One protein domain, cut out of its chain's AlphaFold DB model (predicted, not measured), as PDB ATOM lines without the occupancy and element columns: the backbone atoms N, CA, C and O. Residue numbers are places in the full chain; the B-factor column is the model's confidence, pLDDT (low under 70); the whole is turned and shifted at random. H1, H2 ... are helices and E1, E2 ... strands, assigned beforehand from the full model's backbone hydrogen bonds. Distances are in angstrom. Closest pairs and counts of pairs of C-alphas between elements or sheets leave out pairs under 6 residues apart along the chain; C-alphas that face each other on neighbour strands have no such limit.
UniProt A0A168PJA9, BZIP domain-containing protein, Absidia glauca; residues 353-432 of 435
ATOM      1  N   PHE A 353     366.566 483.244 393.601       77.44
ATOM      2  CA  PHE A 353     365.400 484.118 393.619       77.44
ATOM      3  C   PHE A 353     365.835 485.576 393.430       77.44
ATOM      4  O   PHE A 353     366.934 485.954 393.825       77.44
ATOM      5  N   TYR A 354     364.987 486.409 392.831       74.00
ATOM      6  CA  TYR A 354     365.255 487.840 392.668       74.00
ATOM      7  C   TYR A 354     364.322 488.647 393.572       74.00
ATOM      8  O   TYR A 354     363.100 488.559 393.439       74.00
ATOM      9  N   MET A 355     364.896 489.457 394.464       71.50
ATOM     10  CA  MET A 355     364.155 490.448 395.250       71.50
ATOM     11  C   MET A 355     364.519 491.866 394.787       71.50
ATOM     12  O   MET A 355     365.691 492.114 394.500       71.50
ATOM     13  N   PRO A 356     363.548 492.798 394.698       59.38
ATOM     14  CA  PRO A 356     363.838 494.219 394.543       59.38
ATOM     15  C   PRO A 356     364.318 494.794 395.879       59.38
ATOM     16  O   PRO A 356     363.587 494.741 396.869       59.38
ATOM     17  N   ASP A 357     365.516 495.371 395.885       62.44
ATOM     18  CA  ASP A 357     366.057 496.096 397.038       62.44
ATOM     19  C   ASP A 357     365.578 497.562 397.076       62.44
ATOM     20  O   ASP A 357     364.920 498.045 396.152       62.44
ATOM     21  N   ASP A 358     365.954 498.308 398.125       57.81
ATOM     22  CA  ASP A 358     365.672 499.750 398.279       57.81
ATOM     23  C   ASP A 358     366.198 500.614 397.105       57.81
ATOM     24  O   ASP A 358     365.704 501.723 396.881       57.81
ATOM     25  N   ASP A 359     367.197 500.137 396.350       62.47
ATOM     26  CA  ASP A 359     367.718 500.776 395.133       62.47
ATOM     27  C   ASP A 359     366.951 500.416 393.842       62.47
ATOM     28  O   ASP A 359     367.172 501.045 392.808       62.47
ATOM     29  N   GLY A 360     366.001 499.476 393.898       60.56
ATOM     30  CA  GLY A 360     365.091 499.125 392.802       60.56
ATOM     31  C   GLY A 360     365.640 498.141 391.764       60.56
ATOM     32  O   GLY A 360     364.854 497.590 390.993       60.56
ATOM     33  N   GLU A 361     366.947 497.873 391.764       64.31
ATOM     34  CA  GLU A 361     367.555 496.819 390.948       64.31
ATOM     35  C   GLU A 361     367.308 495.433 391.585       64.31
ATOM     36  O   GLU A 361     367.545 495.263 392.788       64.31
ATOM     37  N   PRO A 362     366.837 494.428 390.822       65.62
ATOM     38  CA  PRO A 362     366.565 493.096 391.350       65.62
ATOM     39  C   PRO A 362     367.869 492.305 391.525       65.62
ATOM     40  O   PRO A 362     368.501 491.922 390.539       65.62
ATOM     41  N   LYS A 363     368.272 492.017 392.768       70.25
ATOM     42  CA  LYS A 363     369.532 491.301 393.046       70.25
ATOM     43  C   LYS A 363     369.336 489.792 393.240       70.25
ATOM     44  O   LYS A 363     368.280 489.384 393.745       70.25
ATOM     45  N   PRO A 364     370.350 488.969 392.891       74.88
ATOM     46  CA  PRO A 364     370.412 487.566 393.289       74.88
ATOM     47  C   PRO A 364     370.211 487.432 394.795       74.88
ATOM     48  O   PRO A 364     370.912 488.076 395.564       74.88
ATOM     49  N   HIS A 365     369.277 486.588 395.205       75.50
ATOM     50  CA  HIS A 365     369.064 486.192 396.588       75.50
ATOM     51  C   HIS A 365     368.922 484.671 396.660       75.50
ATOM     52  O   HIS A 365     368.469 484.014 395.715       75.50
ATOM     53  N   LEU A 366     369.329 484.103 397.787       81.00
ATOM     54  CA  LEU A 366     369.501 482.668 397.967       81.00
ATOM     55  C   LEU A 366     368.827 482.205 399.256       81.00
ATOM     56  O   LEU A 366     368.854 482.890 400.272       81.00
ATOM     57  N   ARG A 367     368.231 481.009 399.254       83.06
ATOM     58  CA  ARG A 367     367.698 480.407 400.483       83.06
ATOM     59  C   ARG A 367     368.702 479.407 401.033       83.06
ATOM     60  O   ARG A 367     369.207 478.558 400.306       83.06
ATOM     61  N   LYS A 368     368.933 479.450 402.346       84.19
ATOM     62  CA  LYS A 368     369.820 478.507 403.046       84.19
ATOM     63  C   LYS A 368     369.450 477.038 402.789       84.19
ATOM     64  O   LYS A 368     370.330 476.190 402.679       84.19
ATOM     65  N   GLU A 369     368.157 476.758 402.645       83.44
ATOM     66  CA  GLU A 369     367.609 475.432 402.336       83.44
ATOM     67  C   GLU A 369     367.896 474.994 400.888       83.44
ATOM     68  O   GLU A 369     368.331 473.863 400.670       83.44
ATOM     69  N   THR A 370     367.729 475.884 399.899       83.88
ATOM     70  CA  THR A 370     368.027 475.560 398.491       83.88
ATOM     71  C   THR A 370     369.531 475.445 398.256       83.88
ATOM     72  O   THR A 370     369.967 474.537 397.548       83.88
ATOM     73  N   LEU A 371     370.336 476.272 398.935       86.31
ATOM     74  CA  LEU A 371     371.790 476.136 398.979       86.31
ATOM     75  C   LEU A 371     372.224 474.798 399.593       86.31
ATOM     76  O   LEU A 371     373.076 474.128 399.020       86.31
ATOM     77  N   ALA A 372     371.634 474.368 400.713       86.75
ATOM     78  CA  ALA A 372     371.959 473.074 401.318       86.75
ATOM     79  C   ALA A 372     371.661 471.908 400.360       86.75
ATOM     80  O   ALA A 372     372.505 471.034 400.161       86.75
ATOM     81  N   ALA A 373     370.502 471.939 399.696       86.56
ATOM     82  CA  ALA A 373     370.132 470.945 398.693       86.56
ATOM     83  C   ALA A 373     370.999 471.006 397.420       86.56
ATOM     84  O   ALA A 373     371.143 469.996 396.733       86.56
ATOM     85  N   ALA A 374     371.568 472.163 397.064       87.12
ATOM     86  CA  ALA A 374     372.521 472.296 395.962       87.12
ATOM     87  C   ALA A 374     373.917 471.777 396.341       87.12
ATOM     88  O   ALA A 374     374.472 470.958 395.618       87.12
ATOM     89  N   LEU A 375     374.459 472.186 397.492       89.19
ATOM     90  CA  LEU A 375     375.778 471.759 397.975       89.19
ATOM     91  C   LEU A 375     375.842 470.251 398.249       89.19
ATOM     92  O   LEU A 375     376.844 469.620 397.933       89.19
ATOM     93  N   GLN A 376     374.775 469.648 398.782       89.50
ATOM     94  CA  GLN A 376     374.755 468.199 398.999       89.50
ATOM     95  C   GLN A 376     374.719 467.411 397.680       89.50
ATOM     96  O   GLN A 376     375.299 466.331 397.607       89.50
ATOM     97  N   ARG A 377     374.088 467.953 396.626       87.56
ATOM     98  CA  ARG A 377     374.203 467.399 395.267       87.56
ATOM     99  C   ARG A 377     375.626 467.565 394.741       87.56
ATOM    100  O   ARG A 377     376.234 466.571 394.390       87.56
ATOM    101  N   ALA A 378     376.205 468.761 394.845       87.62
ATOM    102  CA  ALA A 378     377.588 469.039 394.448       87.62
ATOM    103  C   ALA A 378     378.626 468.092 395.096       87.62
ATOM    104  O   ALA A 378     379.532 467.632 394.406       87.62
ATOM    105  N   SER A 379     378.454 467.755 396.383       89.62
ATOM    106  CA  SER A 379     379.255 466.750 397.111       89.62
ATOM    107  C   SER A 379     379.131 465.354 396.477       89.62
ATOM    108  O   SER A 379     380.129 464.701 396.182       89.62
ATOM    109  N   ASN A 380     377.899 464.916 396.184       86.94
ATOM    110  CA  ASN A 380     377.624 463.614 395.563       86.94
ATOM    111  C   ASN A 380     378.079 463.533 394.092       86.94
ATOM    112  O   ASN A 380     378.511 462.474 393.640       86.94
ATOM    113  N   ASP A 381     377.948 464.637 393.354       86.19
ATOM    114  CA  ASP A 381     378.208 464.750 391.916       86.19
ATOM    115  C   ASP A 381     379.700 465.007 391.604       86.19
ATOM    116  O   ASP A 381     380.097 465.017 390.440       86.19
ATOM    117  N   GLY A 382     380.542 465.189 392.632       85.12
ATOM    118  CA  GLY A 382     381.996 465.347 392.501       85.12
ATOM    119  C   GLY A 382     382.467 466.751 392.100       85.12
ATOM    120  O   GLY A 382     383.568 466.899 391.575       85.12
ATOM    121  N   VAL A 383     381.649 467.780 392.330       86.94
ATOM    122  CA  VAL A 383     381.907 469.168 391.914       86.94
ATOM    123  C   VAL A 383     383.082 469.784 392.684       86.94
ATOM    124  O   VAL A 383     383.240 469.574 393.888       86.94
ATOM    125  N   HIS A 384     383.885 470.602 392.004       89.06
ATOM    126  CA  HIS A 384     385.049 471.273 392.586       89.06
ATOM    127  C   HIS A 384     384.676 472.505 393.432       89.06
ATOM    128  O   HIS A 384     383.789 473.288 393.078       89.06
ATOM    129  N   ALA A 385     385.404 472.725 394.532       86.38
ATOM    130  CA  ALA A 385     385.183 473.844 395.455       86.38
ATOM    131  C   ALA A 385     385.310 475.228 394.781       86.38
ATOM    132  O   ALA A 385     384.612 476.170 395.167       86.38
ATOM    133  N   PHE A 386     386.148 475.338 393.743       86.12
ATOM    134  CA  PHE A 386     386.295 476.531 392.904       86.12
ATOM    135  C   PHE A 386     384.976 476.937 392.214       86.12
ATOM    136  O   PHE A 386     384.538 478.081 392.344       86.12
ATOM    137  N   GLU A 387     384.286 476.003 391.543       85.88
ATOM    138  CA  GLU A 387     383.029 476.300 390.830       85.88
ATOM    139  C   GLU A 387     381.917 476.736 391.799       85.88
ATOM    140  O   GLU A 387     381.153 477.667 391.525       85.88
ATOM    141  N   VAL A 388     381.861 476.091 392.969       86.31
ATOM    142  CA  VAL A 388     380.944 476.447 394.060       86.31
ATOM    143  C   VAL A 388     381.224 477.864 394.571       86.31
ATOM    144  O   VAL A 388     380.288 478.637 394.784       86.31
ATOM    145  N   HIS A 389     382.498 478.232 394.736       86.25
ATOM    146  CA  HIS A 389     382.904 479.550 395.222       86.25
ATOM    147  C   HIS A 389     382.610 480.671 394.216       86.25
ATOM    148  O   HIS A 389     381.953 481.644 394.589       86.25
ATOM    149  N   GLU A 390     383.010 480.530 392.945       84.19
ATOM    150  CA  GLU A 390     382.734 481.543 391.910       84.19
ATOM    151  C   GLU A 390     381.234 481.779 391.712       84.19
ATOM    152  O   GLU A 390     380.812 482.907 391.452       84.19
ATOM    153  N   LYS A 391     380.395 480.751 391.885       83.38
ATOM    154  CA  LYS A 391     378.939 480.920 391.823       83.38
ATOM    155  C   LYS A 391     378.386 481.618 393.066       83.38
ATOM    156  O   LYS A 391     377.613 482.561 392.910       83.38
ATOM    157  N   LEU A 392     378.820 481.239 394.273       83.19
ATOM    158  CA  LEU A 392     378.398 481.879 395.532       83.19
ATOM    159  C   LEU A 392     378.820 483.350 395.656       83.19
ATOM    160  O   LEU A 392     378.090 484.147 396.238       83.19
ATOM    161  N   LYS A 393     379.947 483.731 395.053       81.50
ATOM    162  CA  LYS A 393     380.482 485.103 394.976       81.50
ATOM    163  C   LYS A 393     379.523 486.133 394.364       81.50
ATOM    164  O   LYS A 393     379.684 487.325 394.610       81.50
ATOM    165  N   ASN A 394     378.508 485.692 393.618       79.12
ATOM    166  CA  ASN A 394     377.486 486.564 393.032       79.12
ATOM    167  C   ASN A 394     376.287 486.842 393.966       79.12
ATOM    168  O   ASN A 394     375.376 487.568 393.569       79.12
ATOM    169  N   PHE A 395     376.259 486.282 395.184       76.00
ATOM    170  CA  PHE A 395     375.127 486.385 396.111       76.00
ATOM    171  C   PHE A 395     375.470 487.234 397.353       76.00
ATOM    172  O   PHE A 395     376.326 486.832 398.142       76.00
ATOM    173  N   PRO A 396     374.777 488.365 397.597       67.56
ATOM    174  CA  PRO A 396     375.027 489.246 398.742       67.56
ATOM    175  C   PRO A 396     374.658 488.610 400.094       67.56
ATOM    176  O   PRO A 396     375.176 489.031 401.126       67.56
ATOM    177  N   ASP A 397     373.805 487.578 400.098       70.12
ATOM    178  CA  ASP A 397     373.440 486.800 401.293       70.12
ATOM    179  C   ASP A 397     374.605 485.962 401.861       70.12
ATOM    180  O   ASP A 397     374.550 485.501 403.007       70.12
ATOM    181  N   PHE A 398     375.648 485.710 401.056       78.31
ATOM    182  CA  PHE A 398     376.721 484.781 401.395       78.31
ATOM    183  C   PHE A 398     378.007 485.500 401.819       78.31
ATOM    184  O   PHE A 398     378.680 486.151 401.020       78.31
ATOM    185  N   ASN A 399     378.415 485.329 403.079       77.88
ATOM    186  CA  ASN A 399     379.644 485.933 403.585       77.88
ATOM    187  C   ASN A 399     380.870 485.052 403.269       77.88
ATOM    188  O   ASN A 399     381.249 484.195 404.068       77.88
ATOM    189  N   LEU A 400     381.510 485.284 402.116       75.44
ATOM    190  CA  LEU A 400     382.751 484.596 401.722       75.44
ATOM    191  C   LEU A 400     383.890 484.777 402.746       75.44
ATOM    192  O   LEU A 400     384.650 483.840 402.994       75.44
ATOM    193  N   ASP A 401     383.993 485.943 403.389       78.69
ATOM    194  CA  ASP A 401     385.049 486.223 404.370       78.69
ATOM    195  C   ASP A 401     384.913 485.379 405.648       78.69
ATOM    196  O   ASP A 401     385.906 485.158 406.348       78.69
ATOM    197  N   ALA A 402     383.717 484.849 405.933       82.12
ATOM    198  CA  ALA A 402     383.464 483.948 407.057       82.12
ATOM    199  C   ALA A 402     383.932 482.494 406.821       82.12
ATOM    200  O   ALA A 402     383.974 481.718 407.782       82.12
ATOM    201  N   LEU A 403     384.306 482.121 405.587       82.44
ATOM    202  CA  LEU A 403     384.875 480.803 405.277       82.44
ATOM    203  C   LEU A 403     386.183 480.580 406.058       82.44
ATOM    204  O   LEU A 403     386.961 481.513 406.277       82.44
ATOM    205  N   CYS A 404     386.452 479.339 406.469       82.19
ATOM    206  CA  CYS A 404     387.741 478.989 407.068       82.19
ATOM    207  C   CYS A 404     388.870 479.067 406.029       82.19
ATOM    208  O   CYS A 404     388.641 478.889 404.834       82.19
ATOM    209  N   ASP A 405     390.098 479.307 406.492       82.50
ATOM    210  CA  ASP A 405     391.246 479.537 405.605       82.50
ATOM    211  C   ASP A 405     391.556 478.317 404.722       82.50
ATOM    212  O   ASP A 405     391.885 478.476 403.552       82.50
ATOM    213  N   GLU A 406     391.324 477.102 405.234       83.25
ATOM    214  CA  GLU A 406     391.356 475.854 404.460       83.25
ATOM    215  C   GLU A 406     390.416 475.922 403.242       83.25
ATOM    216  O   GLU A 406     390.849 475.744 402.103       83.25
ATOM    217  N   LEU A 407     389.137 476.237 403.459       83.56
ATOM    218  CA  LEU A 407     388.131 476.268 402.397       83.56
ATOM    219  C   LEU A 407     388.303 477.471 401.458       83.56
ATOM    220  O   LEU A 407     387.981 477.370 400.278       83.56
ATOM    221  N   LYS A 408     388.891 478.575 401.940       85.31
ATOM    222  CA  LYS A 408     389.392 479.652 401.075       85.31
ATOM    223  C   LYS A 408     390.503 479.134 400.158       85.31
ATOM    224  O   LYS A 408     390.384 479.300 398.954       85.31
ATOM    225  N   THR A 409     391.514 478.429 400.678       84.00
ATOM    226  CA  THR A 409     392.595 477.883 399.829       84.00
ATOM    227  C   THR A 409     392.116 476.834 398.822       84.00
ATOM    228  O   THR A 409     392.570 476.867 397.683       84.00
ATOM    229  N   LYS A 410     391.145 475.975 399.176       83.00
ATOM    230  CA  LYS A 410     390.481 475.052 398.227       83.00
ATOM    231  C   LYS A 410     389.729 475.786 397.108       83.00
ATOM    232  O   LYS A 410     389.567 475.243 396.023       83.00
ATOM    233  N   ALA A 411     389.238 476.993 397.388       78.88
ATOM    234  CA  ALA A 411     388.456 477.807 396.465       78.88
ATOM    235  C   ALA A 411     389.289 478.787 395.618       78.88
ATOM    236  O   ALA A 411     388.799 479.263 394.601       78.88
ATOM    237  N   THR A 412     390.530 479.087 396.017       76.12
ATOM    238  CA  THR A 412     391.477 479.940 395.271       76.12
ATOM    239  C   THR A 412     392.573 479.138 394.562       76.12
ATOM    240  O   THR A 412     393.617 479.694 394.231       76.12
ATOM    241  N   CYS A 413     392.394 477.827 394.405       73.19
ATOM    242  CA  CYS A 413     393.320 476.970 393.677       73.19
ATOM    243  C   CYS A 413     392.802 476.797 392.244       73.19
ATOM    244  O   CYS A 413     391.690 476.304 392.058       73.19
ATOM    245  N   ASP A 414     393.588 477.222 391.251       61.25
ATOM    246  CA  ASP A 414     393.243 477.062 389.829       61.25
ATOM    247  C   ASP A 414     393.297 475.581 389.388       61.25
ATOM    248  O   ASP A 414     392.625 475.172 388.434       61.25
ATOM    249  N   ASP A 415     394.058 474.756 390.117       60.28
ATOM    250  CA  ASP A 415     394.044 473.301 389.991       60.28
ATOM    251  C   ASP A 415     392.724 472.748 390.552       60.28
ATOM    252  O   ASP A 415     392.424 472.847 391.745       60.28
ATOM    253  N   ASN A 416     391.929 472.110 389.686       65.69
ATOM    254  CA  ASN A 416     390.614 471.546 390.017       65.69
ATOM    255  C   ASN A 416     390.716 470.219 390.814       65.69
ATOM    256  O   ASN A 416     389.894 469.319 390.671       65.69
ATOM    257  N   ASP A 417     391.710 470.086 391.689       74.38
ATOM    258  CA  ASP A 417     391.962 468.867 392.467       74.38
ATOM    259  C   ASP A 417     391.043 468.751 393.702       74.38
ATOM    260  O   ASP A 417     390.826 467.661 394.239       74.38
ATOM    261  N   TYR A 418     390.454 469.865 394.154       83.62
ATOM    262  CA  TYR A 418     389.628 469.925 395.364       83.62
ATOM    263  C   TYR A 418     388.138 469.710 395.077       83.62
ATOM    264  O   TYR A 418     387.364 470.660 394.939       83.62
ATOM    265  N   VAL A 419     387.730 468.442 395.032       88.06
ATOM    266  CA  VAL A 419     386.316 468.023 395.081       88.06
ATOM    267  C   VAL A 419     385.688 468.398 396.432       88.06
ATOM    268  O   VAL A 419     386.317 468.252 397.483       88.06
ATOM    269  N   LEU A 420     384.444 468.882 396.408       88.38
ATOM    270  CA  LEU A 420     383.670 469.257 397.591       88.38
ATOM    271  C   LEU A 420     383.355 468.035 398.474       88.38
ATOM    272  O   LEU A 420     382.887 467.017 397.974       88.38
ATOM    273  N   THR A 421     383.542 468.150 399.793       87.81
ATOM    274  CA  THR A 421     383.151 467.106 400.760       87.81
ATOM    275  C   THR A 421     381.993 467.547 401.656       87.81
ATOM    276  O   THR A 421     381.769 468.742 401.854       87.81
ATOM    277  N   ASP A 422     381.303 466.603 402.302       86.62
ATOM    278  CA  ASP A 422     380.226 466.894 403.270       86.62
ATOM    279  C   ASP A 422     380.672 467.796 404.444       86.62
ATOM    280  O   ASP A 422     379.864 468.523 405.028       86.62
ATOM    281  N   TYR A 423     381.966 467.796 404.782       88.62
ATOM    282  CA  TYR A 423     382.534 468.735 405.754       88.62
ATOM    283  C   TYR A 423     382.551 470.171 405.206       88.62
ATOM    284  O   TYR A 423     382.146 471.108 405.900       88.62
ATOM    285  N   ASP A 424     382.953 470.337 403.945       87.88
ATOM    286  CA  ASP A 424     382.959 471.628 403.256       87.88
ATOM    287  C   ASP A 424     381.525 472.153 403.063       87.88
ATOM    288  O   ASP A 424     381.269 473.327 403.330       87.88
ATOM    289  N   VAL A 425     380.557 471.284 402.723       88.31
ATOM    290  CA  VAL A 425     379.111 471.607 402.699       88.31
ATOM    291  C   VAL A 425     378.669 472.244 404.025       88.31
ATOM    292  O   VAL A 425     378.049 473.313 404.037       88.31
ATOM    293  N   GLY A 426     379.032 471.629 405.157       85.75
ATOM    294  CA  GLY A 426     378.742 472.157 406.492       85.75
ATOM    295  C   GLY A 426     379.427 473.498 406.787       85.75
ATOM    296  O   GLY A 426     378.844 474.355 407.458       85.75
ATOM    297  N   ALA A 427     380.636 473.715 406.263       86.12
ATOM    298  CA  ALA A 427     381.367 474.972 406.399       86.12
ATOM    299  C   ALA A 427     380.744 476.110 405.565       86.12
ATOM    300  O   ALA A 427     380.523 477.194 406.111       86.12
ATOM    301  N   TYR A 428     380.364 475.872 404.302       86.00
ATOM    302  CA  TYR A 428     379.633 476.859 403.490       86.00
ATOM    303  C   TYR A 428     378.308 477.261 404.166       86.00
ATOM    304  O   TYR A 428     378.033 478.449 404.340       86.00
ATOM    305  N   LEU A 429     377.508 476.301 404.650       85.75
ATOM    306  CA  LEU A 429     376.216 476.582 405.305       85.75
ATOM    307  C   LEU A 429     376.327 477.342 406.640       85.75
ATOM    308  O   LEU A 429     375.346 477.937 407.103       85.75
ATOM    309  N   LYS A 430     377.514 477.366 407.254       84.31
ATOM    310  CA  LYS A 430     377.824 478.176 408.440       84.31
ATOM    311  C   LYS A 430     378.131 479.646 408.104       84.31
ATOM    312  O   LYS A 430     378.002 480.493 408.981       84.31
ATOM    313  N   CYS A 431     378.500 479.940 406.856       79.69
ATOM    314  CA  CYS A 431     378.841 481.285 406.375       79.69
ATOM    315  C   CYS A 431     377.631 482.055 405.815       79.69
ATOM    316  O   CYS A 431     377.705 483.262 405.586       79.69
ATOM    317  N   PHE A 432     376.498 481.370 405.647       75.88
ATOM    318  CA  PHE A 432     375.199 482.002 405.428       75.88
ATOM    319  C   PHE A 432     374.763 482.777 406.684       75.88
ATOM    320  O   PHE A 432     374.921 482.261 407.794       75.88
TER     321      PHE A 432
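This is residues 353 to 432 of the 435 residues of the protein "BZIP domain-containing protein" of Absidia glauca (UniProt A0A168PJA9). Four helices make a small body, and a two-strand hairpin, E1 and E2, lies at one end of it and leads straight into H1. In the body H1 and H4 lie side by side and run opposite ways, H2 lies close to H1 and near H4, and H3 is set crosswise to H2. The printed part has 80 residues, in the order E1 E2 H1 H2 H3 H4; the sheet E1 - E2 is antiparallel and the class is mostly helix. The whole is compact, with a radius of gyration of the C-alphas of 13.1 A, yet elongated, spanning 40 by 22 by 19 A.

Look first at the hairpin of E1, residues 353 to 356, and E2, residues 362 to 366, antiparallel at 139 degrees: N 353 and O 365 are 2.9 A apart and N 365 and O 353 2.8 A, both within hydrogen-bond range. H1, residues 368 to 381, touches H4, residues 422 to 431, at a shallow tilt of 25 degrees, opposite ways; their closest C-alphas, Leu 375 and Val 425, are 5.8 A apart. H2, residues 385 to 392, touches H3, residues 405 to 411, about perpendicular at 88 degrees, with closest C-alphas Phe 386 and Ala 411 at 4.4 A. H1 and H3 are apart. Every O i to N i+4 pair is within hydrogen-bond range in H2, H3 and H4, and 9 of 10 in H1.

Find C-alpha 353 at (365.400, 484.118, 393.619), where E1 begins; it is 10.3 A long, and E2 12.7 A. From C-alpha 368 at (369.820, 478.507, 403.046) H1 runs 19.6 A. H2 measures 10.5 A, H3 9.7 A, and H4 14.8 A, ending at C-alpha 431, (378.841, 481.285, 406.375).

The C-alphas of Asp 358 and Asp 417, the two farthest apart, are 41.0 A apart. The printed part has no cut; the link from H2 to H3 is long, with 12 residues. Look for pLDDT under 70 at residues 356 to 362, 396 and 414 to 416.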